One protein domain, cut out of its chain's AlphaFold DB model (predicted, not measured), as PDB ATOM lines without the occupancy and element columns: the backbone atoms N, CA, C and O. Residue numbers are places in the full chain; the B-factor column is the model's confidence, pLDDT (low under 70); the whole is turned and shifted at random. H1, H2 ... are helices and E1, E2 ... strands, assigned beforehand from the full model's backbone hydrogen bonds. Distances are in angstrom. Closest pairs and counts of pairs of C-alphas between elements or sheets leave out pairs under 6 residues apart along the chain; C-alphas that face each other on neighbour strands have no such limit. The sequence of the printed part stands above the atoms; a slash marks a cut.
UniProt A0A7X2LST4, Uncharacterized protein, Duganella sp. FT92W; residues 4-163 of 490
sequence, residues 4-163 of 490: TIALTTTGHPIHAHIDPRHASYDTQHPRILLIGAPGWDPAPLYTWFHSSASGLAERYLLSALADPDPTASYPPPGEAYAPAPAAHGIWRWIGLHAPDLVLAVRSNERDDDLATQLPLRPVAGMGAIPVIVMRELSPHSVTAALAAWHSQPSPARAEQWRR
ATOM      1  N   THR A   4      22.849 -34.780 -36.512       95.25
ATOM      2  CA  THR A   4      24.304 -35.006 -36.497       95.25
ATOM      3  C   THR A   4      24.881 -34.798 -37.896       95.25
ATOM      4  O   THR A   4      24.501 -35.511 -38.829       95.25
ATOM      5  N   ILE A   5      25.798 -33.841 -38.037       94.06
ATOM      6  CA  ILE A   5      26.381 -33.433 -39.325       94.06
ATOM      7  C   ILE A   5      27.843 -33.858 -39.500       94.06
ATOM      8  O   ILE A   5      28.300 -33.974 -40.633       94.06
ATOM      9  N   ALA A   6      28.564 -34.108 -38.406       94.00
ATOM     10  CA  ALA A   6      29.971 -34.509 -38.417       94.00
ATOM     11  C   ALA A   6      30.362 -35.185 -37.090       94.00
ATOM     12  O   ALA A   6      29.553 -35.244 -36.158       94.00
ATOM     13  N   LEU A   7      31.604 -35.663 -37.011       92.25
ATOM     14  CA  LEU A   7      32.240 -36.167 -35.793       92.25
ATOM     15  C   LEU A   7      33.484 -35.338 -35.461       92.25
ATOM     16  O   LEU A   7      34.188 -34.873 -36.361       92.25
ATOM     17  N   THR A   8      33.778 -35.186 -34.172       88.88
ATOM     18  CA  THR A   8      35.083 -34.710 -33.703       88.88
ATOM     19  C   THR A   8      36.157 -35.782 -33.886       88.88
ATOM     20  O   THR A   8      35.854 -36.951 -34.122       88.88
ATOM     21  N   THR A   9      37.427 -35.414 -33.701       82.06
ATOM     22  CA  THR A   9      38.554 -36.367 -33.698       82.06
ATOM     23  C   THR A   9      38.406 -37.453 -32.629       82.06
ATOM     24  O   THR A   9      38.891 -38.563 -32.801       82.06
ATOM     25  N   THR A  10      37.700 -37.162 -31.533       84.88
ATOM     26  CA  THR A  10      37.391 -38.128 -30.466       84.88
ATOM     27  C   THR A  10      36.075 -38.882 -30.690       84.88
ATOM     28  O   THR A  10      35.634 -39.614 -29.809       84.88
ATOM     29  N   GLY A  11      35.426 -38.701 -31.846       84.75
ATOM     30  CA  GLY A  11      34.179 -39.381 -32.200       84.75
ATOM     31  C   GLY A  11      32.917 -38.788 -31.568       84.75
ATOM     32  O   GLY A  11      31.868 -39.429 -31.602       84.75
ATOM     33  N   HIS A  12      32.970 -37.580 -30.996       89.44
ATOM     34  CA  HIS A  12      31.765 -36.917 -30.491       89.44
ATOM     35  C   HIS A  12      30.944 -36.310 -31.637       89.44
ATOM     36  O   HIS A  12      31.519 -35.723 -32.556       89.44
ATOM     37  N   PRO A  13      29.606 -36.422 -31.605       92.75
ATOM     38  CA  PRO A  13      28.754 -35.872 -32.646       92.75
ATOM     39  C   PRO A  13      28.735 -34.342 -32.624       92.75
ATOM     40  O   PRO A  13      28.604 -33.714 -31.575       92.75
ATOM     41  N   ILE A  14      28.803 -33.751 -33.814       93.44
ATOM     42  CA  ILE A  14      28.559 -32.327 -34.047       93.44
ATOM     43  C   ILE A  14      27.138 -32.182 -34.579       93.44
ATOM     44  O   ILE A  14      26.751 -32.852 -35.542       93.44
ATOM     45  N   HIS A  15      26.367 -31.300 -33.954       94.81
ATOM     46  CA  HIS A  15      24.940 -31.147 -34.199       94.81
ATOM     47  C   HIS A  15      24.598 -29.807 -34.854       94.81
ATOM     48  O   HIS A  15      25.157 -28.771 -34.505       94.81
ATOM     49  N   ALA A  16      23.614 -29.830 -35.753       95.62
ATOM     50  CA  ALA A  16      22.987 -28.635 -36.305       95.62
ATOM     51  C   ALA A  16      21.460 -28.743 -36.246       95.62
ATOM     52  O   ALA A  16      20.877 -29.796 -36.515       95.62
ATOM     53  N   HIS A  17      20.799 -27.635 -35.937       96.12
ATOM     54  CA  HIS A  17      19.372 -27.463 -36.171       96.12
ATOM     55  C   HIS A  17      19.176 -27.051 -37.626       96.12
ATOM     56  O   HIS A  17      19.718 -26.039 -38.063       96.12
ATOM     57  N   ILE A  18      18.426 -27.841 -38.387       93.88
ATOM     58  CA  ILE A  18      18.243 -27.633 -39.826       93.88
ATOM     59  C   ILE A  18      16.787 -27.268 -40.070       93.88
ATOM     60  O   ILE A  18      15.900 -27.952 -39.563       93.88
ATOM     61  N   ASP A  19      16.529 -26.195 -40.821       92.81
ATOM     62  CA  ASP A  19      15.162 -25.839 -41.218       92.81
ATOM     63  C   ASP A  19      14.510 -27.043 -41.927       92.81
ATOM     64  O   ASP A  19      15.084 -27.555 -42.893       92.81
ATOM     65  N   PRO A  20      13.325 -27.517 -41.504       85.88
ATOM     66  CA  PRO A  20      12.686 -28.681 -42.123       85.88
ATOM     67  C   PRO A  20      12.385 -28.464 -43.613       85.88
ATOM     68  O   PRO A  20      12.388 -29.412 -44.398       85.88
ATOM     69  N   ARG A  21      12.193 -27.208 -44.035       86.56
ATOM     70  CA  ARG A  21      11.962 -26.837 -45.437       86.56
ATOM     71  C   ARG A  21      13.249 -26.833 -46.255       86.56
ATOM     72  O   ARG A  21      13.178 -26.744 -47.475       86.56
ATOM     73  N   HIS A  22      14.422 -26.972 -45.632       79.81
ATOM     74  CA  HIS A  22      15.684 -27.127 -46.357       79.81
ATOM     75  C   HIS A  22      15.674 -28.375 -47.252       79.81
ATOM     76  O   HIS A  22      16.256 -28.360 -48.335       79.81
ATOM     77  N   ALA A  23      14.979 -29.434 -46.819       66.88
ATOM     78  CA  ALA A  23      14.791 -30.652 -47.602       66.88
ATOM     79  C   ALA A  23      13.861 -30.458 -48.818       66.88
ATOM     80  O   ALA A  23      13.850 -31.297 -49.714       66.88
ATOM     81  N   SER A  24      13.103 -29.353 -48.874       70.31
ATOM     82  CA  SER A  24      12.312 -28.965 -50.044       70.31
ATOM     83  C   SER A  24      13.223 -28.282 -51.056       70.31
ATOM     84  O   SER A  24      13.432 -27.069 -51.025       70.31
ATOM     85  N   TYR A  25      13.799 -29.077 -51.947       63.47
ATOM     86  CA  TYR A  25      14.875 -28.652 -52.838       63.47
ATOM     87  C   TYR A  25      14.501 -27.580 -53.874       63.47
ATOM     88  O   TYR A  25      15.405 -26.933 -54.401       63.47
ATOM     89  N   ASP A  26      13.207 -27.317 -54.075       63.00
ATOM     90  CA  ASP A  26      12.682 -26.250 -54.943       63.00
ATOM     91  C   ASP A  26      12.487 -24.905 -54.214       63.00
ATOM     92  O   ASP A  26      12.027 -23.923 -54.795       63.00
ATOM     93  N   THR A  27      12.825 -24.838 -52.922       74.19
ATOM     94  CA  THR A  27      12.638 -23.622 -52.124       74.19
ATOM     95  C   THR A  27      13.506 -22.462 -52.621       74.19
ATOM     96  O   THR A  27      14.739 -22.561 -52.700       74.19
ATOM     97  N   GLN A  28      12.851 -21.335 -52.904       80.69
ATOM     98  CA  GLN A  28      13.488 -20.067 -53.278       80.69
ATOM     99  C   GLN A  28      13.705 -19.130 -52.082       80.69
ATOM    100  O   GLN A  28      14.298 -18.066 -52.239       80.69
ATOM    101  N   HIS A  29      13.259 -19.522 -50.885       90.94
ATOM    102  CA  HIS A  29      13.471 -18.728 -49.679       90.94
ATOM    103  C   HIS A  29      14.972 -18.580 -49.384       90.94
ATOM    104  O   HIS A  29      15.697 -19.587 -49.451       90.94
ATOM    105  N   PRO A  30      15.446 -17.371 -49.026       94.31
ATOM    106  CA  PRO A  30      16.832 -17.192 -48.639       94.31
ATOM    107  C   PRO A  30      17.161 -17.984 -47.370       94.31
ATOM    108  O   PRO A  30      16.358 -18.073 -46.435       94.31
ATOM    109  N   ARG A  31      18.354 -18.574 -47.354       94.94
ATOM    110  CA  ARG A  31      18.860 -19.465 -46.310       94.94
ATOM    111  C   ARG A  31      19.782 -18.708 -45.368       94.94
ATOM    112  O   ARG A  31      20.832 -18.221 -45.777       94.94
ATOM    113  N   ILE A  32      19.408 -18.669 -44.100       97.06
ATOM    114  CA  ILE A  32      20.172 -18.048 -43.028       97.06
ATOM    115  C   ILE A  32      20.779 -19.147 -42.166       97.06
ATOM    116  O   ILE A  32      20.077 -20.056 -41.713       97.06
ATOM    117  N   LEU A  33      22.082 -19.047 -41.925       97.62
ATOM    118  CA  LEU A  33      22.786 -19.913 -40.991       97.62
ATOM    119  C   LEU A  33      23.264 -19.104 -39.786       97.62
ATOM    120  O   LEU A  33      24.008 -18.138 -39.932       97.62
ATOM    121  N   LEU A  34      22.853 -19.517 -38.594       97.88
ATOM    122  CA  LEU A  34      23.375 -18.975 -37.346       97.88
ATOM    123  C   LEU A  34      24.568 -19.810 -36.875       97.88
ATOM    124  O   LEU A  34      24.464 -21.036 -36.797       97.88
ATOM    125  N   ILE A  35      25.671 -19.148 -36.533       96.38
ATOM    126  CA  ILE A  35      26.844 -19.782 -35.922       96.38
ATOM    127  C   ILE A  35      27.123 -19.101 -34.583       96.38
ATOM    128  O   ILE A  35      27.583 -17.961 -34.532       96.38
ATOM    129  N   GLY A  36      26.796 -19.784 -33.489       94.56
ATOM    130  CA  GLY A  36      27.106 -19.301 -32.145       94.56
ATOM    131  C   GLY A  36      28.540 -19.604 -31.724       94.56
ATOM    132  O   GLY A  36      29.200 -20.462 -32.306       94.56
ATOM    133  N   ALA A  37      28.989 -18.934 -30.664       90.56
ATOM    134  CA  ALA A  37      30.251 -19.252 -30.008       90.56
ATOM    135  C   ALA A  37      30.250 -20.695 -29.444       90.56
ATOM    136  O   ALA A  37      29.180 -21.278 -29.237       90.56
ATOM    137  N   PRO A  38      31.425 -21.271 -29.142       86.88
ATOM    138  CA  PRO A  38      31.526 -22.585 -28.515       86.88
ATOM    139  C   PRO A  38      30.676 -22.685 -27.243       86.88
ATOM    140  O   PRO A  38      30.714 -21.803 -26.385       86.88
ATOM    141  N   GLY A  39      29.896 -23.761 -27.127       86.44
ATOM    142  CA  GLY A  39      28.982 -23.987 -26.000       86.44
ATOM    143  C   GLY A  39      27.644 -23.238 -26.076       86.44
ATOM    144  O   GLY A  39      26.818 -23.402 -25.182       86.44
ATOM    145  N   TRP A  40      27.400 -22.443 -27.124       93.69
ATOM    146  CA  TRP A  40      26.096 -21.821 -27.359       93.69
ATOM    147  C   TRP A  40      25.021 -22.872 -27.667       93.69
ATOM    148  O   TRP A  40      25.223 -23.737 -28.515       93.69
ATOM    149  N   ASP A  41      23.862 -22.775 -27.014       94.25
ATOM    150  CA  ASP A  41      22.697 -23.609 -27.325       94.25
ATOM    151  C   ASP A  41      21.830 -22.938 -28.412       94.25
ATOM    152  O   ASP A  41      21.241 -21.881 -28.154       94.25
ATOM    153  N   PRO A  42      21.700 -23.532 -29.617       95.31
ATOM    154  CA  PRO A  42      20.867 -22.976 -30.678       95.31
ATOM    155  C   PRO A  42      19.363 -23.108 -30.418       95.31
ATOM    156  O   PRO A  42      18.568 -22.400 -31.047       95.31
ATOM    157  N   ALA A  43      18.944 -24.034 -29.548       96.00
ATOM    158  CA  ALA A  43      17.556 -24.468 -29.454       96.00
ATOM    159  C   ALA A  43      16.564 -23.348 -29.085       96.00
ATOM    160  O   ALA A  43      15.515 -23.279 -29.741       96.00
ATOM    161  N   PRO A  44      16.845 -22.440 -28.124       96.38
ATOM    162  CA  PRO A  44      15.910 -21.372 -27.771       96.38
ATOM    163  C   PRO A  44      15.640 -20.419 -28.940       96.38
ATOM    164  O   PRO A  44      14.485 -20.113 -29.242       96.38
ATOM    165  N   LEU A  45      16.694 -19.991 -29.642       96.38
ATOM    166  CA  LEU A  45      16.574 -19.038 -30.745       96.38
ATOM    167  C   LEU A  45      15.957 -19.683 -31.989       96.38
ATOM    168  O   LEU A  45      15.099 -19.079 -32.632       96.38
ATOM    169  N   TYR A  46      16.334 -20.928 -32.289       96.00
ATOM    170  CA  TYR A  46      15.712 -21.719 -33.350       96.00
ATOM    171  C   TYR A  46      14.207 -21.908 -33.088       96.00
ATOM    172  O   TYR A  46      13.380 -21.686 -33.972       96.00
ATOM    173  N   THR A  47      13.826 -22.245 -31.851       96.06
ATOM    174  CA  THR A  47      12.416 -22.416 -31.462       96.06
ATOM    175  C   THR A  47      11.642 -21.108 -31.563       96.06
ATOM    176  O   THR A  47      10.542 -21.091 -32.114       96.06
ATOM    177  N   TRP A  48      12.209 -19.998 -31.082       96.56
ATOM    178  CA  TRP A  48      11.607 -18.673 -31.237       96.56
ATOM    179  C   TRP A  48      11.364 -18.337 -32.713       96.56
ATOM    180  O   TRP A  48      10.258 -17.920 -33.061       96.56
ATOM    181  N   PHE A  49      12.352 -18.573 -33.583       96.19
ATOM    182  CA  PHE A  49      12.232 -18.274 -35.009       96.19
ATOM    183  C   PHE A  49      11.035 -19.002 -35.631       96.19
ATOM    184  O   PHE A  49      10.214 -18.383 -36.299       96.19
ATOM    185  N   HIS A  50      10.884 -20.298 -35.351       93.38
ATOM    186  CA  HIS A  50       9.824 -21.113 -35.948       93.38
ATOM    187  C   HIS A  50       8.444 -20.972 -35.294       93.38
ATOM    188  O   HIS A  50       7.453 -21.342 -35.918       93.38
ATOM    189  N   SER A  51       8.356 -20.461 -34.062       93.62
ATOM    190  CA  SER A  51       7.087 -20.364 -33.320       93.62
ATOM    191  C   SER A  51       6.535 -18.947 -33.201       93.62
ATOM    192  O   SER A  51       5.322 -18.765 -33.161       93.62
ATOM    193  N   SER A  52       7.414 -17.950 -33.099       92.62
ATOM    194  CA  SER A  52       7.065 -16.609 -32.614       92.62
ATOM    195  C   SER A  52       7.534 -15.490 -33.545       92.62
ATOM    196  O   SER A  52       7.004 -14.385 -33.482       92.62
ATOM    197  N   ALA A  53       8.505 -15.745 -34.429       90.81
ATOM    198  CA  ALA A  53       8.998 -14.762 -35.394       90.81
ATOM    199  C   ALA A  53       8.123 -14.704 -36.665       90.81
ATOM    200  O   ALA A  53       8.611 -14.866 -37.792       90.81
ATOM    201  N   SER A  54       6.814 -14.482 -36.483       75.31
ATOM    202  CA  SER A  54       5.842 -14.355 -37.578       75.31
ATOM    203  C   SER A  54       6.289 -13.275 -38.574       75.31
ATOM    204  O   SER A  54       6.649 -12.167 -38.178       75.31
ATOM    205  N   GLY A  55       6.321 -13.613 -39.865       87.25
ATOM    206  CA  GLY A  55       6.866 -12.777 -40.940       87.25
ATOM    207  C   GLY A  55       8.353 -13.004 -41.258       87.25
ATOM    208  O   GLY A  55       8.726 -12.936 -42.426       87.25
ATOM    209  N   LEU A  56       9.218 -13.329 -40.284       92.25
ATOM    210  CA  LEU A  56      10.595 -13.759 -40.590       92.25
ATOM    211  C   LEU A  56      10.622 -15.210 -41.067       92.25
ATOM    212  O   LEU A  56      11.214 -15.489 -42.107       92.25
ATOM    213  N   ALA A  57       9.934 -16.109 -40.360       91.25
ATOM    214  CA  ALA A  57       9.870 -17.524 -40.727       91.25
ATOM    215  C   ALA A  57       9.190 -17.764 -42.083       91.25
ATOM    216  O   ALA A  57       9.504 -18.734 -42.761       91.25
ATOM    217  N   GLU A  58       8.297 -16.870 -42.509       91.00
ATOM    218  CA  GLU A  58       7.663 -16.912 -43.833       91.00
ATOM    219  C   GLU A  58       8.611 -16.465 -44.950       91.00
ATOM    220  O   GLU A  58       8.489 -16.917 -46.084       91.00
ATOM    221  N   ARG A  59       9.567 -15.582 -44.638       92.06
ATOM    222  CA  ARG A  59      10.513 -15.039 -45.618       92.06
ATOM    223  C   ARG A  59      11.778 -15.876 -45.738       92.06
ATOM    224  O   ARG A  59      12.239 -16.089 -46.856       92.06
ATOM    225  N   TYR A  60      12.311 -16.368 -44.622       94.56
ATOM    226  CA  TYR A  60      13.631 -16.991 -44.543       94.56
ATOM    227  C   TYR A  60      13.571 -18.435 -44.045       94.56
ATOM    228  O   TYR A  60      12.700 -18.809 -43.252       94.56
ATOM    229  N   LEU A  61      14.549 -19.234 -44.475       94.75
ATOM    230  CA  LEU A  61      14.863 -20.521 -43.858       94.75
ATOM    231  C   LEU A  61      15.988 -20.330 -42.852       94.75
ATOM    232  O   LEU A  61      16.991 -19.712 -43.198       94.75
ATOM    233  N   LEU A  62      15.859 -20.885 -41.648       96.06
ATOM    234  CA  LEU A  62      16.862 -20.704 -40.600       96.06
ATOM    235  C   LEU A  62      17.409 -22.039 -40.108       96.06
ATOM    236  O   LEU A  62      16.677 -22.901 -39.634       96.06
ATOM    237  N   SER A  63      18.723 -22.195 -40.219       96.62
ATOM    238  CA  SER A  63      19.476 -23.288 -39.603       96.62
ATOM    239  C   SER A  63      20.484 -22.713 -38.612       96.62
ATOM    240  O   SER A  63      20.839 -21.538 -38.695       96.62
ATOM    241  N   ALA A  64      20.929 -23.515 -37.651       96.88
ATOM    242  CA  ALA A  64      21.813 -23.047 -36.593       96.88
ATOM    243  C   ALA A  64      22.745 -24.149 -36.080       96.88
ATOM    244  O   ALA A  64      22.333 -25.300 -35.932       96.88
ATOM    245  N   LEU A  65      23.982 -23.778 -35.757       95.25
ATOM    246  CA  LEU A  65      24.933 -24.605 -35.015       95.25
ATOM    247  C   LEU A  65      25.778 -23.738 -34.076       95.25
ATOM    248  O   LEU A  65      25.896 -22.529 -34.267       95.25
ATOM    249  N   ALA A  66      26.379 -24.361 -33.069       91.56
ATOM    250  CA  ALA A  66      27.509 -23.770 -32.359       91.56
ATOM    251  C   ALA A  66      28.796 -24.068 -33.131       91.56
ATOM    252  O   ALA A  66      28.887 -25.137 -33.737       91.56
ATOM    253  N   ASP A  67      29.779 -23.167 -33.093       87.00
ATOM    254  CA  ASP A  67      31.137 -23.479 -33.535       87.00
ATOM    255  C   ASP A  67      31.723 -24.565 -32.610       87.00
ATOM    256  O   ASP A  67      31.955 -24.303 -31.425       87.00
ATOM    257  N   PRO A  68      31.904 -25.805 -33.098       78.94
ATOM    258  CA  PRO A  68      32.315 -26.917 -32.253       78.94
ATOM    259  C   PRO A  68      33.837 -26.981 -32.075       78.94
ATOM    260  O   PRO A  68      34.305 -27.750 -31.237       78.94
ATOM    261  N   ASP A  69      34.607 -26.223 -32.864       82.31
ATOM    262  CA  ASP A  69      36.063 -26.194 -32.780       82.31
ATOM    263  C   ASP A  69      36.607 -24.801 -33.148       82.31
ATOM    264  O   ASP A  69      37.065 -24.578 -34.274       82.31
ATOM    265  N   PRO A  70      36.631 -23.862 -32.184       81.81
ATOM    266  CA  PRO A  70      37.153 -22.509 -32.393       81.81
ATOM    267  C   PRO A  70      38.678 -22.487 -32.592       81.81
ATOM    268  O   PRO A  70      39.261 -21.424 -32.820       81.81
ATOM    269  N   THR A  71      39.349 -23.633 -32.417       88.06
ATOM    270  CA  THR A  71      40.801 -23.767 -32.561       88.06
ATOM    271  C   THR A  71      41.204 -24.236 -33.957       88.06
ATOM    272  O   THR A  71      42.356 -24.029 -34.348       88.06
ATOM    273  N   ALA A  72      40.265 -24.773 -34.736       91.44
ATOM    274  CA  ALA A  72      40.501 -25.185 -36.110       91.44
ATOM    275  C   ALA A  72      40.853 -24.007 -37.033       91.44
ATOM    276  O   ALA A  72      40.401 -22.878 -36.848       91.44
ATOM    277  N   SER A  73      41.649 -24.304 -38.059       93.38
ATOM    278  CA  SER A  73      41.931 -23.395 -39.171       93.38
ATOM    279  C   SER A  73      41.032 -23.719 -40.360       93.38
ATOM    280  O   SER A  73      40.794 -24.892 -40.663       93.38
ATOM    281  N   TYR A  74      40.582 -22.685 -41.065       93.62
ATOM    282  CA  TYR A  74      39.781 -22.797 -42.278       93.62
ATOM    283  C   TYR A  74      40.484 -22.100 -43.467       93.62
ATOM    284  O   TYR A  74      41.149 -21.083 -43.284       93.62
ATOM    285  N   PRO A  75      40.376 -22.614 -44.707       94.25
ATOM    286  CA  PRO A  75      39.917 -23.955 -45.058       94.25
ATOM    287  C   PRO A  75      40.722 -25.040 -44.314       94.25
ATOM    288  O   PRO A  75      41.915 -24.844 -44.084       94.25
ATOM    289  N   PRO A  76      40.098 -26.168 -43.932       93.56
ATOM    290  CA  PRO A  76      40.777 -27.186 -43.135       93.56
ATOM    291  C   PRO A  76      41.983 -27.779 -43.882       93.56
ATOM    292  O   PRO A  76      41.865 -28.074 -45.077       93.56
ATOM    293  N   PRO A  77      43.136 -27.968 -43.216       90.12
ATOM    294  CA  PRO A  77      44.339 -28.476 -43.864       90.12
ATOM    295  C   PRO A  77      44.259 -29.984 -44.146       90.12
ATOM    296  O   PRO A  77      43.483 -30.723 -43.534       90.12
ATOM    297  N   GLY A  78      45.134 -30.445 -45.043       89.12
ATOM    298  CA  GLY A  78      45.347 -31.861 -45.346       89.12
ATOM    299  C   GLY A  78      44.196 -32.547 -46.088       89.12
ATOM    300  O   GLY A  78      43.294 -31.901 -46.622       89.12
ATOM    301  N   GLU A  79      44.261 -33.878 -46.160       87.25
ATOM    302  CA  GLU A  79      43.237 -34.698 -46.820       87.25
ATOM    303  C   GLU A  79      41.894 -34.599 -46.088       87.25
ATOM    304  O   GLU A  79      41.857 -34.462 -44.867       87.25
ATOM    305  N   ALA A  80      40.769 -34.666 -46.803       89.00
ATOM    306  CA  ALA A  80      39.480 -34.436 -46.160       89.00
ATOM    307  C   ALA A  80      39.141 -35.539 -45.148       89.00
ATOM    308  O   ALA A  80      39.254 -36.726 -45.449       89.00
ATOM    309  N   TYR A  81      38.681 -35.117 -43.968       86.75
ATOM    310  CA  TYR A  81      38.231 -35.937 -42.833       86.75
ATOM    311  C   TYR A  81      39.297 -36.713 -42.042       86.75
ATOM    312  O   TYR A  81      38.992 -37.125 -40.931       86.75
ATOM    313  N   ALA A  82      40.534 -36.855 -42.527       83.25
ATOM    314  CA  ALA A  82      41.574 -37.599 -41.804       83.25
ATOM    315  C   ALA A  82      42.294 -36.782 -40.695       83.25
ATOM    316  O   ALA A  82      42.244 -37.181 -39.536       83.25
ATOM    317  N   PRO A  83      42.936 -35.628 -40.974       85.25
ATOM    318  CA  PRO A  83      43.700 -34.884 -39.968       85.25
ATOM    319  C   PRO A  83      42.825 -33.991 -39.073       85.25
ATOM    320  O   PRO A  83      43.209 -33.678 -37.951       85.25
ATOM    321  N   ALA A  84      41.668 -33.549 -39.576       88.44
ATOM    322  CA  ALA A  84      40.778 -32.608 -38.896       88.44
ATOM    323  C   ALA A  84      39.298 -32.905 -39.222       88.44
ATOM    324  O   ALA A  84      38.645 -32.106 -39.903       88.44
ATOM    325  N   PRO A  85      38.754 -34.064 -38.796       88.75
ATOM    326  CA  PRO A  85      37.401 -34.508 -39.149       88.75
ATOM    327  C   PRO A  85      36.306 -33.497 -38.798       88.75
ATOM    328  O   PRO A  85      35.411 -33.280 -39.615       88.75
ATOM    329  N   ALA A  86      36.413 -32.824 -37.645       90.50
ATOM    330  CA  ALA A  86      35.471 -31.783 -37.232       90.50
ATOM    331  C   ALA A  86      35.446 -30.623 -38.236       90.50
ATOM    332  O   ALA A  86      34.413 -30.345 -38.845       90.50
ATOM    333  N   ALA A  87      36.604 -29.990 -38.446       93.75
ATOM    334  CA  ALA A  87      36.756 -28.831 -39.318       93.75
ATOM    335  C   ALA A  87      36.347 -29.151 -40.763       93.75
ATOM    336  O   ALA A  87      35.587 -28.397 -41.375       93.75
ATOM    337  N   HIS A  88      36.779 -30.301 -41.299       94.25
ATOM    338  CA  HIS A  88      36.349 -30.780 -42.619       94.25
ATOM    339  C   HIS A  88      34.840 -31.014 -42.675       94.25
ATOM    340  O   HIS A  88      34.194 -30.571 -43.623       94.25
ATOM    341  N   GLY A  89      34.256 -31.649 -41.660       93.56
ATOM    342  CA  GLY A  89      32.815 -31.873 -41.572       93.56
ATOM    343  C   GLY A  89      32.006 -30.582 -41.613       93.56
ATOM    344  O   GLY A  89      31.090 -30.464 -42.424       93.56
ATOM    345  N   ILE A  90      32.387 -29.589 -40.810       94.25
ATOM    346  CA  ILE A  90      31.696 -28.295 -40.731       94.25
ATOM    347  C   ILE A  90      31.864 -27.516 -42.031       94.25
ATOM    348  O   ILE A  90      30.874 -27.097 -42.624       94.25
ATOM    349  N   TRP A  91      33.102 -27.363 -42.514       95.75
ATOM    350  CA  TRP A  91      33.405 -26.615 -43.737       95.75
ATOM    351  C   TRP A  91      32.602 -27.136 -44.931       95.75
ATOM    352  O   TRP A  91      32.041 -26.372 -45.716       95.75
ATOM    353  N   ARG A  92      32.509 -28.462 -45.044       94.25
ATOM    354  CA  ARG A  92      31.836 -29.137 -46.155       94.25
ATOM    355  C   ARG A  92      30.330 -29.123 -46.002       94.25
ATOM    356  O   ARG A  92      29.638 -28.845 -46.981       94.25
ATOM    357  N   TRP A  93      29.827 -29.324 -44.786       94.81
ATOM    358  CA  TRP A  93      28.406 -29.168 -44.508       94.81
ATOM    359  C   TRP A  93      27.937 -27.743 -44.816       94.81
ATOM    360  O   TRP A  93      26.969 -27.598 -45.553       94.81
ATOM    361  N   ILE A  94      28.646 -26.698 -44.368       96.25
ATOM    362  CA  ILE A  94      28.279 -25.298 -44.648       96.25
ATOM    363  C   ILE A  94      28.303 -25.011 -46.152       96.25
ATOM    364  O   ILE A  94      27.349 -24.439 -46.681       96.25
ATOM    365  N   GLY A  95      29.359 -25.436 -46.856       95.44
ATOM    366  CA  GLY A  95      29.465 -25.238 -48.302       95.44
ATOM    367  C   GLY A  95      28.302 -25.875 -49.065       95.44
ATOM    368  O   GLY A  95      27.676 -25.216 -49.894       95.44
ATOM    369  N   LEU A  96      27.961 -27.130 -48.751       93.12
ATOM    370  CA  LEU A  96      26.865 -27.861 -49.398       93.12
ATOM    371  C   LEU A  96      25.474 -27.387 -48.948       93.12
ATOM    372  O   LEU A  96      24.544 -27.404 -49.755       93.12
ATOM    373  N   HIS A  97      25.336 -26.931 -47.699       93.75
ATOM    374  CA  HIS A  97      24.136 -26.264 -47.183       93.75
ATOM    375  C   HIS A  97      23.865 -24.964 -47.953       93.75
ATOM    376  O   HIS A  97      22.702 -24.625 -48.210       93.75
ATOM    377  N   ALA A  98      24.945 -24.290 -48.368       95.12
ATOM    378  CA  ALA A  98      24.965 -23.089 -49.192       95.12
ATOM    379  C   ALA A  98      24.004 -22.003 -48.673       95.12
ATOM    380  O   ALA A  98      23.048 -21.650 -49.369       95.12
ATOM    381  N   PRO A  99      24.193 -21.504 -47.434       96.19
ATOM    382  CA  PRO A  99      23.407 -20.385 -46.939       96.19
ATOM    383  C   PRO A  99      23.670 -19.122 -47.770       96.19
ATOM    384  O   PRO A  99      24.764 -18.913 -48.299       96.19
ATOM    385  N   ASP A 100      22.656 -18.271 -47.864       97.00
ATOM    386  CA  ASP A 100      22.739 -16.956 -48.498       97.00
ATOM    387  C   ASP A 100      23.427 -15.937 -47.585       97.00
ATOM    388  O   ASP A 100      24.119 -15.035 -48.056       97.00
ATOM    389  N   LEU A 101      23.284 -16.125 -46.271       97.75
ATOM    390  CA  LEU A 101      23.923 -15.316 -45.244       97.75
ATOM    391  C   LEU A 101      24.227 -16.158 -44.004       97.75
ATOM    392  O   LEU A 101      23.409 -16.970 -43.565       97.75
ATOM    393  N   VAL A 102      25.383 -15.900 -43.401       97.75
ATOM    394  CA  VAL A 102      25.744 -16.394 -42.073       97.75
ATOM    395  C   VAL A 102      25.719 -15.242 -41.071       97.75
ATOM    396  O   VAL A 102      26.322 -14.194 -41.297       97.75
ATOM    397  N   LEU A 103      25.047 -15.449 -39.943       97.69
ATOM    398  CA  LEU A 103      25.111 -14.574 -38.774       97.69
ATOM    399  C   LEU A 103      25.951 -15.278 -37.708       97.69
ATOM    400  O   LEU A 103      25.549 -16.335 -37.215       97.69
ATOM    401  N   ALA A 104      27.120 -14.730 -37.378       95.88
ATOM    402  CA  ALA A 104      28.096 -15.412 -36.528       95.88
ATOM    403  C   ALA A 104      28.481 -14.590 -35.295       95.88
ATOM    404  O   ALA A 104      28.735 -13.392 -35.400       95.88
ATOM    405  N   VAL A 105      28.602 -15.244 -34.141       93.75
ATOM    406  CA  VAL A 105      29.295 -14.686 -32.968       93.75
ATOM    407  C   VAL A 105      30.695 -15.272 -32.936       93.75
ATOM    408  O   VAL A 105      30.861 -16.485 -32.829       93.75
ATOM    409  N   ARG A 106      31.706 -14.410 -33.044       84.88
ATOM    410  CA  ARG A 106      33.107 -14.837 -33.010       84.88
ATOM    411  C   ARG A 106      33.551 -15.108 -31.579       84.88
ATOM    412  O   ARG A 106      33.264 -14.327 -30.677       84.88
ATOM    413  N   SER A 107      34.304 -16.187 -31.396       78.50
ATOM    414  CA  SER A 107      34.998 -16.498 -30.143       78.50
ATOM    415  C   SER A 107      36.478 -16.106 -30.156       78.50
ATOM    416  O   SER A 107      37.147 -16.235 -29.134       78.50
ATOM    417  N   ASN A 108      37.010 -15.672 -31.301       81.12
ATOM    418  CA  ASN A 108      38.391 -15.229 -31.467       81.12
ATOM    419  C   ASN A 108      38.501 -14.213 -32.623       81.12
ATOM    420  O   ASN A 108      37.538 -13.999 -33.356       81.12
ATOM    421  N   GLU A 109      39.668 -13.583 -32.769       85.00
ATOM    422  CA  GLU A 109      39.955 -12.607 -33.833       85.00
ATOM    423  C   GLU A 109      40.962 -13.131 -34.871       85.00
ATOM    424  O   GLU A 109      41.623 -12.350 -35.548       85.00
ATOM    425  N   ARG A 110      41.109 -14.456 -35.004       91.69
ATOM    426  CA  ARG A 110      42.096 -15.047 -35.914       91.69
ATOM    427  C   ARG A 110      41.701 -14.848 -37.370       91.69
ATOM    428  O   ARG A 110      40.533 -14.987 -37.733       91.69
ATOM    429  N   ASP A 111      42.703 -14.635 -38.214       92.00
ATOM    430  CA  ASP A 111      42.499 -14.488 -39.655       92.00
ATOM    431  C   ASP A 111      42.063 -15.793 -40.330       92.00
ATOM    432  O   ASP A 111      41.477 -15.760 -41.405       92.00
ATOM    433  N   ASP A 112      42.337 -16.947 -39.721       93.06
ATOM    434  CA  ASP A 112      42.043 -18.280 -40.251       93.06
ATOM    435  C   ASP A 112      40.848 -18.967 -39.564       93.06
ATOM    436  O   ASP A 112      40.666 -20.175 -39.724       93.06
ATOM    437  N   ASP A 113      40.028 -18.221 -38.814       93.12
ATOM    438  CA  ASP A 113      38.804 -18.756 -38.209       93.12
ATOM    439  C   ASP A 113      37.672 -18.970 -39.235       93.12
ATOM    440  O   ASP A 113      37.712 -18.499 -40.380       93.12
ATOM    441  N   LEU A 114      36.632 -19.702 -38.820       93.25
ATOM    442  CA  LEU A 114      35.508 -20.049 -39.686       93.25
ATOM    443  C   LEU A 114      34.806 -18.798 -40.238       93.25
ATOM    444  O   LEU A 114      34.637 -18.667 -41.451       93.25
ATOM    445  N   ALA A 115      34.417 -17.867 -39.364       93.44
ATOM    446  CA  ALA A 115      33.658 -16.674 -39.742       93.44
ATOM    447  C   ALA A 115      34.432 -15.759 -40.709       93.44
ATOM    448  O   ALA A 115      33.828 -15.150 -41.590       93.44
ATOM    449  N   THR A 116      35.757 -15.692 -40.580       94.25
ATOM    450  CA  THR A 116      36.642 -14.886 -41.430       94.25
ATOM    451  C   THR A 116      36.848 -15.529 -42.794       94.25
ATOM    452  O   THR A 116      36.938 -14.830 -43.801       94.25
ATOM    453  N   GLN A 117      36.884 -16.860 -42.867       96.12
ATOM    454  CA  GLN A 117      37.219 -17.569 -44.107       96.12
ATOM    455  C   GLN A 117      36.009 -17.859 -45.000       96.12
ATOM    456  O   GLN A 117      36.166 -17.918 -46.222       96.12
ATOM    457  N   LEU A 118      34.802 -17.975 -44.436       96.88
ATOM    458  CA  LEU A 118      33.558 -18.146 -45.202       96.88
ATOM    459  C   LEU A 118      33.351 -17.092 -46.319       96.88
ATOM    460  O   LEU A 118      33.040 -17.503 -47.440       96.88
ATOM    461  N   PRO A 119      33.560 -15.776 -46.104       97.31
ATOM    462  CA  PRO A 119      33.382 -14.774 -47.158       97.31
ATOM    463  C   PRO A 119      34.577 -14.663 -48.118       97.31
ATOM    464  O   PRO A 119      34.450 -14.029 -49.164       97.31
ATOM    465  N   LEU A 120      35.730 -15.261 -47.795       97.25
ATOM    466  CA  LEU A 120      36.981 -15.087 -48.550       97.25
ATOM    467  C   LEU A 120      37.335 -16.273 -49.451       97.25
ATOM    468  O   LEU A 120      38.159 -16.140 -50.359       97.25
ATOM    469  N   ARG A 121      36.766 -17.454 -49.195       96.69
ATOM    470  CA  ARG A 121      37.179 -18.708 -49.836       96.69
ATOM    471  C   ARG A 121      36.007 -19.414 -50.513       96.69
ATOM    472  O   ARG A 121      34.871 -19.275 -50.076       96.69
ATOM    473  N   PRO A 122      36.265 -20.241 -51.540       94.88
ATOM    474  CA  PRO A 122      35.253 -21.142 -52.073       94.88
ATOM    475  C   PRO A 122      34.974 -22.276 -51.074       94.88
ATOM    476  O   PRO A 122      35.665 -23.298 -51.059       94.88
ATOM    477  N   VAL A 123      33.954 -22.102 -50.233       95.62
ATOM    478  CA  VAL A 123      33.605 -23.026 -49.146       95.62
ATOM    479  C   VAL A 123      33.231 -24.385 -49.727       95.62
ATOM    480  O   VAL A 123      32.250 -24.510 -50.454       95.62
ATOM    481  N   ALA A 124      34.068 -25.393 -49.472       90.44
ATOM    482  CA  ALA A 124      33.982 -26.734 -50.058       90.44
ATOM    483  C   ALA A 124      33.798 -26.763 -51.592       90.44
ATOM    484  O   ALA A 124      33.099 -27.618 -52.135       90.44
ATOM    485  N   GLY A 125      34.405 -25.804 -52.298       92.00
ATOM    486  CA  GLY A 125      34.269 -25.676 -53.751       92.00
ATOM    487  C   GLY A 125      32.893 -25.178 -54.210       92.00
ATOM    488  O   GLY A 125      32.619 -25.223 -55.407       92.00
ATOM    489  N   MET A 126      32.035 -24.723 -53.289       95.62
ATOM    490  CA  MET A 126      30.724 -24.155 -53.605       95.62
ATOM    491  C   MET A 126      30.803 -22.642 -53.832       95.62
ATOM    492  O   MET A 126      30.121 -22.110 -54.688       95.62
ATOM    493  N   GLY A 127      31.679 -21.930 -53.130       96.94
ATOM    494  CA  GLY A 127      31.824 -20.479 -53.279       96.94
ATOM    495  C   GLY A 127      31.868 -19.780 -51.929       96.94
ATOM    496  O   GLY A 127      31.683 -20.420 -50.898       96.94
ATOM    497  N   ALA A 128      32.160 -18.483 -51.940       98.12
ATOM    498  CA  ALA A 128      32.130 -17.672 -50.730       98.12
ATOM    499  C   ALA A 128      30.700 -17.510 -50.195       98.12
ATOM    500  O   ALA A 128      29.722 -17.577 -50.947       98.12
ATOM    501  N   ILE A 129      30.596 -17.277 -48.891       98.31
ATOM    502  CA  ILE A 129      29.347 -17.080 -48.159       98.31
ATOM    503  C   ILE A 129      29.474 -15.789 -47.340       98.31
ATOM    504  O   ILE A 129      30.375 -15.701 -46.506       98.31
ATOM    505  N   PRO A 130      28.599 -14.787 -47.545       97.50
ATOM    506  CA  PRO A 130      28.590 -13.570 -46.741       97.50
ATOM    507  C   PRO A 130      28.391 -13.859 -45.251       97.50
ATOM    508  O   PRO A 130      27.552 -14.681 -44.877       97.50
ATOM    509  N   VAL A 131      29.125 -13.136 -44.404       96.62
ATOM    510  CA  VAL A 131      29.037 -13.240 -42.943       96.62
ATOM    511  C   VAL A 131      28.789 -11.860 -42.345       96.62
ATOM    512  O   VAL A 131      29.484 -10.903 -42.684       96.62
ATOM    513  N   ILE A 132      27.836 -11.764 -41.419       96.56
ATOM    514  CA  ILE A 132      27.705 -10.632 -40.498       96.56
ATOM    515  C   ILE A 132      28.145 -11.112 -39.120       96.56
ATOM    516  O   ILE A 132      27.526 -11.995 -38.524       96.56
ATOM    517  N   VAL A 133      29.230 -10.520 -38.621       95.00
ATOM    518  CA  VAL A 133      29.722 -10.778 -37.267       95.00
ATOM    519  C   VAL A 133      28.911  -9.954 -36.275       95.00
ATOM    520  O   VAL A 133      28.734  -8.747 -36.440       95.00
ATOM    521  N   MET A 134      28.421 -10.614 -35.234       93.75
ATOM    522  CA  MET A 134      27.528 -10.055 -34.230       93.75
ATOM    523  C   MET A 134      28.129 -10.211 -32.834       93.75
ATOM    524  O   MET A 134      28.912 -11.121 -32.575       93.75
ATOM    525  N   ARG A 135      27.729  -9.326 -31.913       92.25
ATOM    526  CA  ARG A 135      28.096  -9.444 -30.491       92.25
ATOM    527  C   ARG A 135      27.344 -10.580 -29.798       92.25
ATOM    528  O   ARG A 135      27.895 -11.232 -28.924       92.25
ATOM    529  N   GLU A 136      26.095 -10.801 -30.196       94.06
ATOM    530  CA  GLU A 136      25.225 -11.844 -29.661       94.06
ATOM    531  C   GLU A 136      24.187 -12.288 -30.699       94.06
ATOM    532  O   GLU A 136      23.803 -11.521 -31.592       94.06
ATOM    533  N   LEU A 137      23.691 -13.516 -30.537       96.31
ATOM    534  CA  LEU A 137      22.543 -14.047 -31.270       96.31
ATOM    535  C   LEU A 137      21.317 -14.022 -30.354       96.31
ATOM    536  O   LEU A 137      21.148 -14.890 -29.500       96.31
ATOM    537  N   SER A 138      20.461 -13.020 -30.540       96.31
ATOM    538  CA  SER A 138      19.200 -12.851 -29.822       96.31
ATOM    539  C   SER A 138      18.062 -12.579 -30.813       96.31
ATOM    540  O   SER A 138      18.319 -12.172 -31.951       96.31
ATOM    541  N   PRO A 139      16.788 -12.771 -30.417       97.06
ATOM    542  CA  PRO A 139      15.641 -12.411 -31.252       97.06
ATOM    543  C   PRO A 139      15.737 -11.001 -31.843       97.06
ATOM    544  O   PRO A 139      15.478 -10.789 -33.029       97.06
ATOM    545  N   HIS A 140      16.160 -10.038 -31.022       96.19
ATOM    546  CA  HIS A 140      16.312  -8.649 -31.429       96.19
ATOM    547  C   HIS A 140      17.456  -8.470 -32.433       96.19
ATOM    548  O   HIS A 140      17.244  -7.885 -33.496       96.19
ATOM    549  N   SER A 141      18.644  -9.009 -32.131       96.25
ATOM    550  CA  SER A 141      19.822  -8.823 -32.983       96.25
ATOM    551  C   SER A 141      19.649  -9.486 -34.354       96.25
ATOM    552  O   SER A 141      19.958  -8.868 -35.374       96.25
ATOM    553  N   VAL A 142      19.081 -10.697 -34.404       96.81
ATOM    554  CA  VAL A 142      18.786 -11.408 -35.659       96.81
ATOM    555  C   VAL A 142      17.736 -10.663 -36.480       96.81
ATOM    556  O   VAL A 142      17.919 -10.479 -37.682       96.81
ATOM    557  N   THR A 143      16.660 -10.184 -35.847       96.25
ATOM    558  CA  THR A 143      15.617  -9.408 -36.542       96.25
ATOM    559  C   THR A 143      16.196  -8.145 -37.173       96.25
ATOM    560  O   THR A 143      15.932  -7.868 -38.341       96.25
ATOM    561  N   ALA A 144      17.015  -7.401 -36.426       95.56
ATOM    562  CA  ALA A 144      17.654  -6.184 -36.916       95.56
ATOM    563  C   ALA A 144      18.613  -6.468 -38.085       95.56
ATOM    564  O   ALA A 144      18.565  -5.770 -39.099       95.56
ATOM    565  N   ALA A 145      19.439  -7.514 -37.979       95.88
ATOM    566  CA  ALA A 145      20.367  -7.902 -39.039       95.88
ATOM    567  C   ALA A 145      19.633  -8.281 -40.336       95.88
ATOM    568  O   ALA A 145      19.997  -7.809 -41.412       95.88
ATOM    569  N   LEU A 146      18.566  -9.081 -40.239       95.38
ATOM    570  CA  LEU A 146      17.777  -9.490 -41.404       95.38
ATOM    571  C   LEU A 146      16.970  -8.338 -42.010       95.38
ATOM    572  O   LEU A 146      16.797  -8.305 -43.223       95.38
ATOM    573  N   ALA A 147      16.512  -7.377 -41.203       92.62
ATOM    574  CA  ALA A 147      15.829  -6.185 -41.705       92.62
ATOM    575  C   ALA A 147      16.760  -5.265 -42.519       92.62
ATOM    576  O   ALA A 147      16.308  -4.616 -43.459       92.62
ATOM    577  N   ALA A 148      18.048  -5.211 -42.168       91.50
ATOM    578  CA  ALA A 148      19.053  -4.420 -42.882       91.50
ATOM    579  C   ALA A 148      19.669  -5.155 -44.089       91.50
ATOM    580  O   ALA A 148      20.301  -4.530 -44.948       91.50
ATOM    581  N   TRP A 149      19.520  -6.479 -44.158       93.75
ATOM    582  CA  TRP A 149      20.124  -7.296 -45.201       93.75
ATOM    583  C   TRP A 149      19.278  -7.328 -46.478       93.75
ATOM    584  O   TRP A 149      18.105  -7.703 -46.482       93.75
ATOM    585  N   HIS A 150      19.912  -7.003 -47.603       85.81
ATOM    586  CA  HIS A 150      19.304  -7.128 -48.921       85.81
ATOM    587  C   HIS A 150      19.480  -8.561 -49.414       85.81
ATOM    588  O   HIS A 150      20.601  -9.028 -49.606       85.81
ATOM    589  N   SER A 151      18.363  -9.259 -49.613       80.44
ATOM    590  CA  SER A 151      18.360 -10.686 -49.939       80.44
ATOM    591  C   SER A 151      18.937 -10.922 -51.336       80.44
ATOM    592  O   SER A 151      18.265 -10.676 -52.335       80.44
ATOM    593  N   GLN A 152      20.180 -11.396 -51.408       87.88
ATOM    594  CA  GLN A 152      20.818 -11.845 -52.644       87.88
ATOM    595  C   GLN A 152      21.431 -13.231 -52.443       87.88
ATOM    596  O   GLN A 152      21.932 -13.508 -51.348       87.88
ATOM    597  N   PRO A 153      21.417 -14.093 -53.474       92.56
ATOM    598  CA  PRO A 153      22.054 -15.394 -53.386       92.56
ATOM    599  C   PRO A 153      23.548 -15.261 -53.102       92.56
ATOM    600  O   PRO A 153      24.243 -14.506 -53.788       92.56
ATOM    601  N   SER A 154      24.065 -16.022 -52.136       96.44
ATOM    602  CA  SER A 154      25.519 -16.109 -51.961       96.44
ATOM    603  C   SER A 154      26.173 -16.760 -53.191       96.44
ATOM    604  O   SER A 154      25.519 -17.534 -53.900       96.44
ATOM    605  N   PRO A 155      27.475 -16.529 -53.450       97.62
ATOM    606  CA  PRO A 155      28.206 -17.298 -54.457       97.62
ATOM    607  C   PRO A 155      28.043 -18.819 -54.287       97.62
ATOM    608  O   PRO A 155      27.833 -19.518 -55.279       97.62
ATOM    609  N   ALA A 156      28.044 -19.323 -53.045       96.81
ATOM    610  CA  ALA A 156      27.757 -20.729 -52.753       96.81
ATOM    611  C   ALA A 156      26.344 -21.166 -53.179       96.81
ATOM    612  O   ALA A 156      26.183 -22.235 -53.772       96.81
ATOM    613  N   ARG A 157      25.317 -20.345 -52.923       94.69
ATOM    614  CA  ARG A 157      23.936 -20.624 -53.352       94.69
ATOM    615  C   ARG A 157      23.800 -20.615 -54.872       94.69
ATOM    616  O   ARG A 157      23.176 -21.514 -55.436       94.69
ATOM    617  N   ALA A 158      24.412 -19.643 -55.543       95.19
ATOM    618  CA  ALA A 158      24.411 -19.556 -57.001       95.19
ATOM    619  C   ALA A 158      25.090 -20.782 -57.641       95.19
ATOM    620  O   ALA A 158      24.573 -21.365 -58.601       95.19
ATOM    621  N   GLU A 159      26.218 -21.231 -57.081       95.88
ATOM    622  CA  GLU A 159      26.866 -22.475 -57.488       95.88
ATOM    623  C   GLU A 159      25.940 -23.675 -57.259       95.88
ATOM    624  O   GLU A 159      25.767 -24.483 -58.172       95.88
ATOM    625  N   GLN A 160      25.296 -23.774 -56.094       93.69
ATOM    626  CA  GLN A 160      24.349 -24.848 -55.788       93.69
ATOM    627  C   GLN A 160      23.236 -24.940 -56.840       93.69
ATOM    628  O   GLN A 160      23.024 -26.012 -57.406       93.69
ATOM    629  N   TRP A 161      22.581 -23.826 -57.176       93.06
ATOM    630  CA  TRP A 161      21.537 -23.801 -58.205       93.06
ATOM    631  C   TRP A 161      22.046 -24.231 -59.574       93.06
ATOM    632  O   TRP A 161      21.432 -25.084 -60.212       93.06
ATOM    633  N   ARG A 162      23.202 -23.729 -60.010       94.38
ATOM    634  CA  ARG A 162      23.789 -24.149 -61.290       94.38
ATOM    635  C   ARG A 162      24.179 -25.634 -61.286       94.38
ATOM    636  O   ARG A 162      24.023 -26.295 -62.309       94.38
ATOM    637  N   ARG A 163      24.626 -26.199 -60.155       94.88
ATOM    638  CA  ARG A 163      24.891 -27.647 -60.049       94.88
ATOM    639  C   ARG A 163      23.616 -28.471 -60.191       94.88
ATOM    640  O   ARG A 163      23.659 -29.508 -60.855       94.88
TER     641      ARG A 163
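Overview. This is residues 4 to 163 of the 490 residues of an uncharacterized protein of Duganella sp. FT92W (UniProt A0A7X2LST4). A twisted parallel sheet of four strands forms the core, with H2 and H6 over one face and the short H5 over the opposite face. At the E4 edge the small hairpin E1 and E2 comes close to the sheet and H4 packs on it, while H7 sits at one end beside the end of H4. The printed part has 160 residues, with seven named helices and six named strands in the order E1 E2 H1 E3 H2 H3 E4 H4 E5 H5 E6 H6 H7; the class is mixed, helices and strands. The sheet's order is E4 E3 E5 E6, and the whole is compact, with a radius of gyration of the C-alphas of 14.7 A and spans of 43 by 35 by 27 A.

Along the chain. Find C-alpha 31 at (18.860, -19.465, -46.310), where E3, residues 31 to 36, begins its 16.4 A. Its sheet also holds E4, residues 61 to 66, 17.4 A; E5, 101 to 105, 13.4 A; and E6, 131 to 134. Look for the helices H1 at 20 to 23, H2 at 43 to 51, H3 at 56 to 59, H4 at 85 to 97, 17.6 A, H5 at 114 to 117, H6 at 139 to 148, 14.5 A, and H7 at 155 to 163, ending at C-alpha 163 (24.891, -27.647, -60.049). E1, residues 4 to 7, and E2, 13 to 16, begin the printed part at C-alpha 4 (24.304, -35.006, -36.497).

Arrangement. Start at E3: N 34 and O 63 of E4 are 2.9 A apart, and N 35 and O 103 of E5 are 2.9 A apart, both within hydrogen-bond range. For E5 and E6, N 134 and O 104 are 2.8 A apart. E3, H2 H3, E4 and E5, H5, E6 are strand-helix-strand units, parallel neighbours with helices between; E4, H4, E5 is a split one, with E3 between its strands; the three crossovers are right-handed. H2 is over E4 at a height over the sheet of 9.7 A; H6, on the same face, is over E5, slantwise to it at 40 degrees on the local plane. H2 and H6 only just touch, with 3 pairs of C-alphas within 8 A, the closest being Leu 45 and Pro 139, 6.7 A. H5 is on the opposite face, over none of the strands, but only just: 2 of its C-alphas fall on E5 and 2 on E6. H1 and H4 only graze the sheet; H3 and H7 are not on it. In the hairpin E1 and E2, antiparallel, N 5 and O 14 are 2.8 A apart; the closest C-alphas of E1 and H4, Ala 6 and Gly 89, are 5.0 A apart. With residues 95 to 96 alone, H4 only just touches H7, with 3 pairs of C-alphas within 8 A, the closest being Gly 95 and Ala 156, 6.6 A. In H2, H4, H6 and H7 every O i to N i+4 pair is within hydrogen-bond range; H1, H3 and H5 are too short for such a pair.

Size, cuts and confidence. The two C-alphas farthest apart, Ser 54 and Gly 78, are 43.9 A apart. The printed part has no cut; the long links are E4 to H4 and H5 to E6. Mean pLDDT of the printed part is 91.8, and residues 23, 25 and 26 are under 70.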